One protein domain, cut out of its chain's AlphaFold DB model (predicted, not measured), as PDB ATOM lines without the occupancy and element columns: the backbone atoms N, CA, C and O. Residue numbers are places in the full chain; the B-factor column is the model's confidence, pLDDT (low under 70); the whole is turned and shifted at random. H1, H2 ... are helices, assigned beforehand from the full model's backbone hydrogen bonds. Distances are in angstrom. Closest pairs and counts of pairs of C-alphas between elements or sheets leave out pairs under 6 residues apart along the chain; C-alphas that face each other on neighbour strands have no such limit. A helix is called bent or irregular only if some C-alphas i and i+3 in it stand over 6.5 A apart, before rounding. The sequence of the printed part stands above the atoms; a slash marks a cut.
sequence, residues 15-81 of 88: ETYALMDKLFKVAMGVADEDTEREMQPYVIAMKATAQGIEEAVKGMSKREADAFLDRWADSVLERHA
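AT A GLANCE: This is residues 15 to 81 of the 88 residues of an uncharacterized protein of Caulobacter rhizosphaerae (UniProt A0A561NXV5). Three helices make an open U: long H2 is the base, H1 packs on its first part, and H3 folds back from its other end, with a gap between H1 and H3. The printed part has 67 residues with three named helices, in the order H1, H2, H3, and no named strand: all helix. It is loose, with a radius of gyration of the C-alphas of 14.9 A, and spans 40 by 29 by 16 A.

HOW THE PARTS SIT: H2, residues 33 to 56, is irregular, with C-alphas 38 and 41 7.4 A apart, and has a kink of 53 degrees near residue 41. H1, residues 15 to 27, touches H2 with residues 22 to 26 alone; the closest C-alphas, of Val 26 and Glu 36, are 6.0 A apart. Their lines are about perpendicular, at 81 degrees. H3, residues 62 to 81, and H2 are near each other, closest C-alphas 8.1 A. H1 and H3 are apart. Every O i to N i+4 pair is within hydrogen-bond range in H1, 18 of 20 in H2 and 15 of 16 in H3.

IN THESE COORDINATES: H2 is 33.0 A long, H3 28.8 A and H1 18.5 A. C-alpha 15 begins H1 at (14.262, 34.560, -15.658); C-alpha 81 ends H3 at (24.556, 18.467, -11.295).

THE WHOLE: The farthest C-alphas, of Asp 34 and Ser 61, are 41.0 A apart. The printed part has no cut, and both links are tight. Residues 79 to 81 have pLDDT under 70.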
ATOM      1  N   GLU A  15      14.689  34.380 -17.050       85.38
ATOM      2  CA  GLU A  15      14.262  34.560 -15.658       85.38
ATOM      3  C   GLU A  15      15.468  34.725 -14.729       85.38
ATOM      4  O   GLU A  15      15.511  35.655 -13.918       85.38
ATOM      5  N   THR A  16      16.489  33.883 -14.901       84.56
ATOM      6  CA  THR A  16      17.752  33.992 -14.163       84.56
ATOM      7  C   THR A  16      18.476  35.305 -14.470       84.56
ATOM      8  O   THR A  16      18.936  35.975 -13.542       84.56
ATOM      9  N   TYR A  17      18.511  35.743 -15.733       85.94
ATOM     10  CA  TYR A  17      19.093  37.039 -16.097       85.94
ATOM     11  C   TYR A  17      18.368  38.207 -15.413       85.94
ATOM     12  O   TYR A  17      19.007  39.080 -14.821       85.94
ATOM     13  N   ALA A  18      17.031  38.217 -15.448       90.06
ATOM     14  CA  ALA A  18      16.231  39.267 -14.820       90.06
ATOM     15  C   ALA A  18      16.436  39.321 -13.297       90.06
ATOM     16  O   ALA A  18      16.530  40.409 -12.724       90.06
ATOM     17  N   LEU A  19      16.553  38.161 -12.643       90.56
ATOM     18  CA  LEU A  19      16.883  38.078 -11.221       90.56
ATOM     19  C   LEU A  19      18.270  38.673 -10.927       90.56
ATOM     20  O   LEU A  19      18.414  39.471 -10.000       90.56
ATOM     21  N   MET A  20      19.285  38.319 -11.721       90.56
ATOM     22  CA  MET A  20      20.648  38.833 -11.546       90.56
ATOM     23  C   MET A  20      20.735  40.347 -11.766       90.56
ATOM     24  O   MET A  20      21.393  41.032 -10.985       90.56
ATOM     25  N   ASP A  21      20.037  40.890 -12.767       92.88
ATOM     26  CA  ASP A  21      19.971  42.336 -13.014       92.88
ATOM     27  C   ASP A  21      19.352  43.094 -11.825       92.88
ATOM     28  O   ASP A  21      19.896  44.109 -11.379       92.88
ATOM     29  N   LYS A  22      18.265  42.573 -11.238       95.56
ATOM     30  CA  LYS A  22      17.659  43.154 -10.026       95.56
ATOM     31  C   LYS A  22      18.616  43.117  -8.833       95.56
ATOM     32  O   LYS A  22      18.794  44.135  -8.165       95.56
ATOM     33  N   LEU A  23      19.273  41.981  -8.587       95.19
ATOM     34  CA  LEU A  23      20.266  41.857  -7.513       95.19
ATOM     35  C   LEU A  23      21.446  42.812  -7.714       95.19
ATOM     36  O   LEU A  23      21.912  43.422  -6.752       95.19
ATOM     37  N   PHE A  24      21.896  42.992  -8.957       94.25
ATOM     38  CA  PHE A  24      22.959  43.931  -9.293       94.25
ATOM     39  C   PHE A  24      22.547  45.384  -9.022       94.25
ATOM     40  O   PHE A  24      23.309  46.133  -8.412       94.25
ATOM     41  N   LYS A  25      21.325  45.781  -9.394       95.94
ATOM     42  CA  LYS A  25      20.786  47.118  -9.090       95.94
ATOM     43  C   LYS A  25      20.716  47.389  -7.590       95.94
ATOM     44  O   LYS A  25      21.096  48.478  -7.159       95.94
ATOM     45  N   VAL A  26      20.291  46.401  -6.800       96.19
ATOM     46  CA  VAL A  26      20.281  46.497  -5.330       96.19
ATOM     47  C   VAL A  26      21.703  46.638  -4.789       96.19
ATOM     48  O   VAL A  26      21.964  47.521  -3.979       96.19
ATOM     49  N   ALA A  27      22.652  45.835  -5.279       92.50
ATOM     50  CA  ALA A  27      24.052  45.917  -4.862       92.50
ATOM     51  C   ALA A  27      24.707  47.271  -5.203       92.50
ATOM     52  O   ALA A  27      25.518  47.776  -4.430       92.50
ATOM     53  N   MET A  28      24.337  47.870  -6.339       95.50
ATOM     54  CA  MET A  28      24.810  49.187  -6.776       95.50
ATOM     55  C   MET A  28      24.083  50.361  -6.099       95.50
ATOM     56  O   MET A  28      24.490  51.506  -6.288       95.50
ATOM     57  N   GLY A  29      23.025  50.101  -5.323       95.50
ATOM     58  CA  GLY A  29      22.228  51.137  -4.660       95.50
ATOM     59  C   GLY A  29      21.392  51.987  -5.621       95.50
ATOM     60  O   GLY A  29      21.175  53.168  -5.365       95.50
ATOM     61  N   VAL A  30      20.971  51.412  -6.753       97.44
ATOM     62  CA  VAL A  30      20.168  52.093  -7.792       97.44
ATOM     63  C   VAL A  30      18.796  51.446  -8.007       97.44
ATOM     64  O   VAL A  30      18.086  51.802  -8.946       97.44
ATOM     65  N   ALA A  31      18.445  50.460  -7.182       96.81
ATOM     66  CA  ALA A  31      17.136  49.823  -7.196       96.81
ATOM     67  C   ALA A  31      16.064  50.736  -6.577       96.81
ATOM     68  O   ALA A  31      16.363  51.587  -5.743       96.81
ATOM     69  N   ASP A  32      14.813  50.554  -6.997       97.00
ATOM     70  CA  ASP A  32      13.659  51.137  -6.311       97.00
ATOM     71  C   ASP A  32      13.255  50.303  -5.079       97.00
ATOM     72  O   ASP A  32      13.688  49.160  -4.910       97.00
ATOM     73  N   GLU A  33      12.412  50.871  -4.209       96.69
ATOM     74  CA  GLU A  33      11.990  50.232  -2.950       96.69
ATOM     75  C   GLU A  33      11.278  48.884  -3.154       96.69
ATOM     76  O   GLU A  33      11.353  47.998  -2.297       96.69
ATOM     77  N   ASP A  34      10.563  48.723  -4.267       97.31
ATOM     78  CA  ASP A  34       9.854  47.483  -4.575       97.31
ATOM     79  C   ASP A  34      10.842  46.390  -4.996       97.31
ATOM     80  O   ASP A  34      10.765  45.269  -4.494       97.31
ATOM     81  N   THR A  35      11.834  46.730  -5.822       96.00
ATOM     82  CA  THR A  35      12.931  45.834  -6.204       96.00
ATOM     83  C   THR A  35      13.786  45.465  -4.994       96.00
ATOM     84  O   THR A  35      14.125  44.296  -4.817       96.00
ATOM     85  N   GLU A  36      14.110  46.420  -4.119       96.25
ATOM     86  CA  GLU A  36      14.842  46.141  -2.878       96.25
ATOM     87  C   GLU A  36      14.090  45.149  -1.987       96.25
ATOM     88  O   GLU A  36      14.680  44.201  -1.463       96.25
ATOM     89  N   ARG A  37      12.773  45.329  -1.849       96.69
ATOM     90  CA  ARG A  37      11.915  44.446  -1.055       96.69
ATOM     91  C   ARG A  37      11.789  43.059  -1.669       96.69
ATOM     92  O   ARG A  37      11.864  42.073  -0.941       96.69
ATOM     93  N   GLU A  38      11.619  42.985  -2.986       96.44
ATOM     94  CA  GLU A  38      11.553  41.726  -3.731       96.44
ATOM     95  C   GLU A  38      12.857  40.932  -3.580       96.44
ATOM     96  O   GLU A  38      12.839  39.723  -3.352       96.44
ATOM     97  N   MET A  39      14.001  41.615  -3.657       96.94
ATOM     98  CA  MET A  39      15.323  40.993  -3.611       96.94
ATOM     99  C   MET A  39      15.838  40.729  -2.194       96.94
ATOM    100  O   MET A  39      16.800  39.974  -2.025       96.94
ATOM    101  N   GLN A  40      15.212  41.301  -1.163       94.81
ATOM    102  CA  GLN A  40      15.668  41.205   0.225       94.81
ATOM    103  C   GLN A  40      15.978  39.762   0.686       94.81
ATOM    104  O   GLN A  40      17.042  39.563   1.285       94.81
ATOM    105  N   PRO A  41      15.155  38.732   0.393       94.69
ATOM    106  CA  PRO A  41      15.453  37.359   0.811       94.69
ATOM    107  C   PRO A  41      16.748  36.814   0.195       94.69
ATOM    108  O   PRO A  41      17.533  36.150   0.873       94.69
ATOM    109  N   TYR A  42      17.002  37.133  -1.074       93.38
ATOM    110  CA  TYR A  42      18.201  36.717  -1.801       93.38
ATOM    111  C   TYR A  42      19.444  37.433  -1.274       93.38
ATOM    112  O   TYR A  42      20.463  36.795  -1.020       93.38
ATOM    113  N   VAL A  43      19.341  38.740  -1.025       92.25
ATOM    114  CA  VAL A  43      20.418  39.542  -0.426       92.25
ATOM    115  C   VAL A  43      20.800  38.994   0.952       92.25
ATOM    116  O   VAL A  43      21.986  38.849   1.253       92.25
ATOM    117  N   ILE A  44      19.815  38.637   1.783       93.56
ATOM    118  CA  ILE A  44      20.050  38.017   3.096       93.56
ATOM    119  C   ILE A  44      20.779  36.677   2.942       93.56
ATOM    120  O   ILE A  44      21.761  36.436   3.647       93.56
ATOM    121  N   ALA A  45      20.334  35.823   2.016       91.38
ATOM    122  CA  ALA A  45      20.969  34.533   1.761       91.38
ATOM    123  C   ALA A  45      22.427  34.697   1.295       91.38
ATOM    124  O   ALA A  45      23.327  34.083   1.869       91.38
ATOM    125  N   MET A  46      22.679  35.581   0.324       89.56
ATOM    126  CA  MET A  46      24.027  35.883  -0.170       89.56
ATOM    127  C   MET A  46      24.928  36.427   0.938       89.56
ATOM    128  O   MET A  46      26.082  36.016   1.045       89.56
ATOM    129  N   LYS A  47      24.401  37.300   1.805       91.12
ATOM    130  CA  LYS A  47      25.145  37.833   2.951       91.12
ATOM    131  C   LYS A  47      25.531  36.733   3.937       91.12
ATOM    132  O   LYS A  47      26.679  36.694   4.368       91.12
ATOM    133  N   ALA A  48      24.613  35.824   4.262       93.38
ATOM    134  CA  ALA A  48      24.904  34.695   5.144       93.38
ATOM    135  C   ALA A  48      25.971  33.763   4.544       93.38
ATOM    136  O   ALA A  48      26.885  33.331   5.246       93.38
ATOM    137  N   THR A  49      25.901  33.493   3.236       90.81
ATOM    138  CA  THR A  49      26.929  32.720   2.526       90.81
ATOM    139  C   THR A  49      28.283  33.428   2.553       90.81
ATOM    140  O   THR A  49      29.278  32.800   2.905       90.81
ATOM    141  N   ALA A  50      28.325  34.727   2.246       90.56
ATOM    142  CA  ALA A  50      29.552  35.517   2.266       90.56
ATOM    143  C   ALA A  50      30.202  35.529   3.659       90.56
ATOM    144  O   ALA A  50      31.402  35.299   3.764       90.56
ATOM    145  N   GLN A  51      29.412  35.699   4.724       94.12
ATOM    146  CA  GLN A  51      29.899  35.631   6.107       94.12
ATOM    147  C   GLN A  51      30.457  34.247   6.464       94.12
ATOM    148  O   GLN A  51      31.495  34.142   7.111       94.12
ATOM    149  N   GLY A  52      29.792  33.173   6.023       93.31
ATOM    150  CA  GLY A  52      30.288  31.812   6.225       93.31
ATOM    151  C   GLY A  52      31.621  31.562   5.516       93.31
ATOM    152  O   GLY A  52      32.505  30.926   6.084       93.31
ATOM    153  N   ILE A  53      31.782  32.092   4.301       93.19
ATOM    154  CA  ILE A  53      33.042  32.026   3.552       93.19
ATOM    155  C   ILE A  53      34.127  32.844   4.255       93.19
ATOM    156  O   ILE A  53      35.228  32.336   4.441       93.19
ATOM    157  N   GLU A  54      33.820  34.074   4.671       94.62
ATOM    158  CA  GLU A  54      34.754  34.968   5.363       94.62
ATOM    159  C   GLU A  54      35.325  34.323   6.631       94.62
ATOM    160  O   GLU A  54      36.541  34.299   6.821       94.62
ATOM    161  N   GLU A  55      34.472  33.727   7.468       95.56
ATOM    162  CA  GLU A  55      34.925  33.012   8.664       95.56
ATOM    163  C   GLU A  55      35.687  31.723   8.320       95.56
ATOM    164  O   GLU A  55      36.656  31.391   8.999       95.56
ATOM    165  N   ALA A  56      35.309  31.015   7.249       93.62
ATOM    166  CA  ALA A  56      36.004  29.801   6.824       93.62
ATOM    167  C   ALA A  56      37.430  30.069   6.320       93.62
ATOM    168  O   ALA A  56      38.307  29.238   6.539       93.62
ATOM    169  N   VAL A  57      37.676  31.214   5.673       96.19
ATOM    170  CA  VAL A  57      39.011  31.592   5.167       96.19
ATOM    171  C   VAL A  57      39.837  32.399   6.172       96.19
ATOM    172  O   VAL A  57      40.985  32.762   5.908       96.19
ATOM    173  N   LYS A  58      39.277  32.694   7.344       96.06
ATOM    174  CA  LYS A  58      39.916  33.523   8.364       96.06
ATOM    175  C   LYS A  58      41.202  32.883   8.877       96.06
ATOM    176  O   LYS A  58      41.222  31.745   9.333       96.06
ATOM    177  N   GLY A  59      42.293  33.645   8.828       95.94
ATOM    178  CA  GLY A  59      43.616  33.176   9.252       95.94
ATOM    179  C   GLY A  59      44.330  32.272   8.242       95.94
ATOM    180  O   GLY A  59      45.464  31.880   8.505       95.94
ATOM    181  N   MET A  60      43.721  31.977   7.087       97.12
ATOM    182  CA  MET A  60      44.403  31.321   5.971       97.12
ATOM    183  C   MET A  60      45.332  32.303   5.251       97.12
ATOM    184  O   MET A  60      45.059  33.503   5.157       97.12
ATOM    185  N   SER A  61      46.423  31.794   4.681       97.44
ATOM    186  CA  SER A  61      47.163  32.547   3.670       97.44
ATOM    187  C   SER A  61      46.313  32.714   2.407       97.44
ATOM    188  O   SER A  61      45.415  31.920   2.132       97.44
ATOM    189  N   LYS A  62      46.643  33.709   1.573       95.06
ATOM    190  CA  LYS A  62      45.949  33.928   0.293       95.06
ATOM    191  C   LYS A  62      45.859  32.650  -0.554       95.06
ATOM    192  O   LYS A  62      44.800  32.329  -1.069       95.06
ATOM    193  N   ARG A  63      46.951  31.881  -0.634       96.56
ATOM    194  CA  ARG A  63      47.005  30.633  -1.408       96.56
ATOM    195  C   ARG A  63      46.063  29.555  -0.862       96.56
ATOM    196  O   ARG A  63      45.499  28.790  -1.636       96.56
ATOM    197  N   GLU A  64      45.931  29.461   0.456       95.25
ATOM    198  CA  GLU A  64      45.034  28.500   1.104       95.25
ATOM    199  C   GLU A  64      43.569  28.914   0.954       95.25
ATOM    200  O   GLU A  64      42.733  28.055   0.675       95.25
ATOM    201  N   ALA A  65      43.280  30.213   1.065       95.50
ATOM    202  CA  ALA A  65      41.953  30.767   0.825       95.50
ATOM    203  C   ALA A  65      41.507  30.547  -0.629       95.50
ATOM    204  O   ALA A  65      40.416  30.029  -0.846       95.50
ATOM    205  N   ASP A  66      42.366  30.836  -1.612       94.56
ATOM    206  CA  ASP A  66      42.077  30.600  -3.036       94.56
ATOM    207  C   ASP A  66      41.768  29.108  -3.289       94.56
ATOM    208  O   ASP A  66      40.734  28.760  -3.854       94.56
ATOM    209  N   ALA A  67      42.597  28.199  -2.759       94.88
ATOM    210  CA  ALA A  67      42.376  26.755  -2.887       94.88
ATOM    211  C   ALA A  67      41.134  26.243  -2.128       94.88
ATOM    212  O   ALA A  67      40.581  25.187  -2.453       94.88
ATOM    213  N   PHE A  68      40.712  26.927  -1.063       94.44
ATOM    214  CA  PHE A  68      39.446  26.648  -0.392       94.44
ATOM    215  C   PHE A  68      38.261  27.091  -1.254       94.44
ATOM    216  O   PHE A  68      37.341  26.298  -1.448       94.44
ATOM    217  N   LEU A  69      38.305  28.311  -1.796       93.00
ATOM    218  CA  LEU A  69      37.247  28.877  -2.631       93.00
ATOM    219  C   LEU A  69      37.025  28.059  -3.904       93.00
ATOM    220  O   LEU A  69      35.876  27.764  -4.221       93.00
ATOM    221  N   ASP A  70      38.096  27.612  -4.565       92.38
ATOM    222  CA  ASP A  70      38.003  26.742  -5.745       92.38
ATOM    223  C   ASP A  70      37.265  25.432  -5.420       92.38
ATOM    224  O   ASP A  70      36.301  25.061  -6.091       92.38
ATOM    225  N   ARG A  71      37.653  24.757  -4.328       91.25
ATOM    226  CA  ARG A  71      37.003  23.508  -3.887       91.25
ATOM    227  C   ARG A  71      35.560  23.722  -3.450       91.25
ATOM    228  O   ARG A  71      34.712  22.858  -3.671       91.25
ATOM    229  N   TRP A  72      35.280  24.843  -2.794       89.50
ATOM    230  CA  TRP A  72      33.930  25.202  -2.391       89.50
ATOM    231  C   TRP A  72      33.041  25.436  -3.617       89.50
ATOM    232  O   TRP A  72      31.947  24.876  -3.678       89.50
ATOM    233  N   ALA A  73      33.529  26.177  -4.615       86.81
ATOM    234  CA  ALA A  73      32.816  26.434  -5.860       86.81
ATOM    235  C   ALA A  73      32.527  25.134  -6.624       86.81
ATOM    236  O   ALA A  73      31.383  24.896  -7.012       86.81
ATOM    237  N   ASP A  74      33.524  24.256  -6.761       86.75
ATOM    238  CA  ASP A  74      33.334  22.949  -7.396       86.75
ATOM    239  C   ASP A  74      32.293  22.103  -6.626       86.75
ATOM    240  O   ASP A  74      31.384  21.540  -7.236       86.75
ATOM    241  N   SER A  75      32.325  22.095  -5.284       84.38
ATOM    242  CA  SER A  75      31.336  21.372  -4.465       84.38
ATOM    243  C   SER A  75      29.906  21.902  -4.624       84.38
ATOM    244  O   SER A  75      28.949  21.121  -4.607       84.38
ATOM    245  N   VAL A  76      29.731  23.218  -4.772       81.56
ATOM    246  CA  VAL A  76      28.419  23.819  -5.048       81.56
ATOM    247  C   VAL A  76      27.908  23.357  -6.414       81.56
ATOM    248  O   VAL A  76      26.771  22.899  -6.506       81.56
ATOM    249  N   LEU A  77      28.750  23.393  -7.449       75.69
ATOM    250  CA  LEU A  77      28.380  22.971  -8.804       75.69
ATOM    251  C   LEU A  77      28.021  21.476  -8.878       75.69
ATOM    252  O   LEU A  77      27.019  21.112  -9.498       75.69
ATOM    253  N   GLU A  78      28.768  20.607  -8.194       75.75
ATOM    254  CA  GLU A  78      28.491  19.163  -8.145       75.75
ATOM    255  C   GLU A  78      27.132  18.844  -7.503       75.75
ATOM    256  O   GLU A  78      26.367  18.030  -8.026       75.75
ATOM    257  N   ARG A  79      26.772  19.539  -6.414       65.56
ATOM    258  CA  ARG A  79      25.461  19.377  -5.752       65.56
ATOM    259  C   ARG A  79      24.280  19.776  -6.639       65.56
ATOM    260  O   ARG A  79      23.159  19.332  -6.382       65.56
ATOM    261  N   HIS A  80      24.508  20.624  -7.640       57.31
ATOM    262  CA  HIS A  80      23.488  21.026  -8.607       57.31
ATOM    263  C   HIS A  80      23.417  20.080  -9.815       57.31
ATOM    264  O   HIS A  80      22.318  19.831 -10.306       57.31
ATOM    265  N   ALA A  81      24.532  19.469 -10.225       56.66
ATOM    266  CA  ALA A  81      24.556  18.467 -11.295       56.66
ATOM    267  C   ALA A  81      23.818  17.158 -10.928       56.66
ATOM    268  O   ALA A  81      23.176  16.543 -11.779       56.66
TER     269      ALA A  81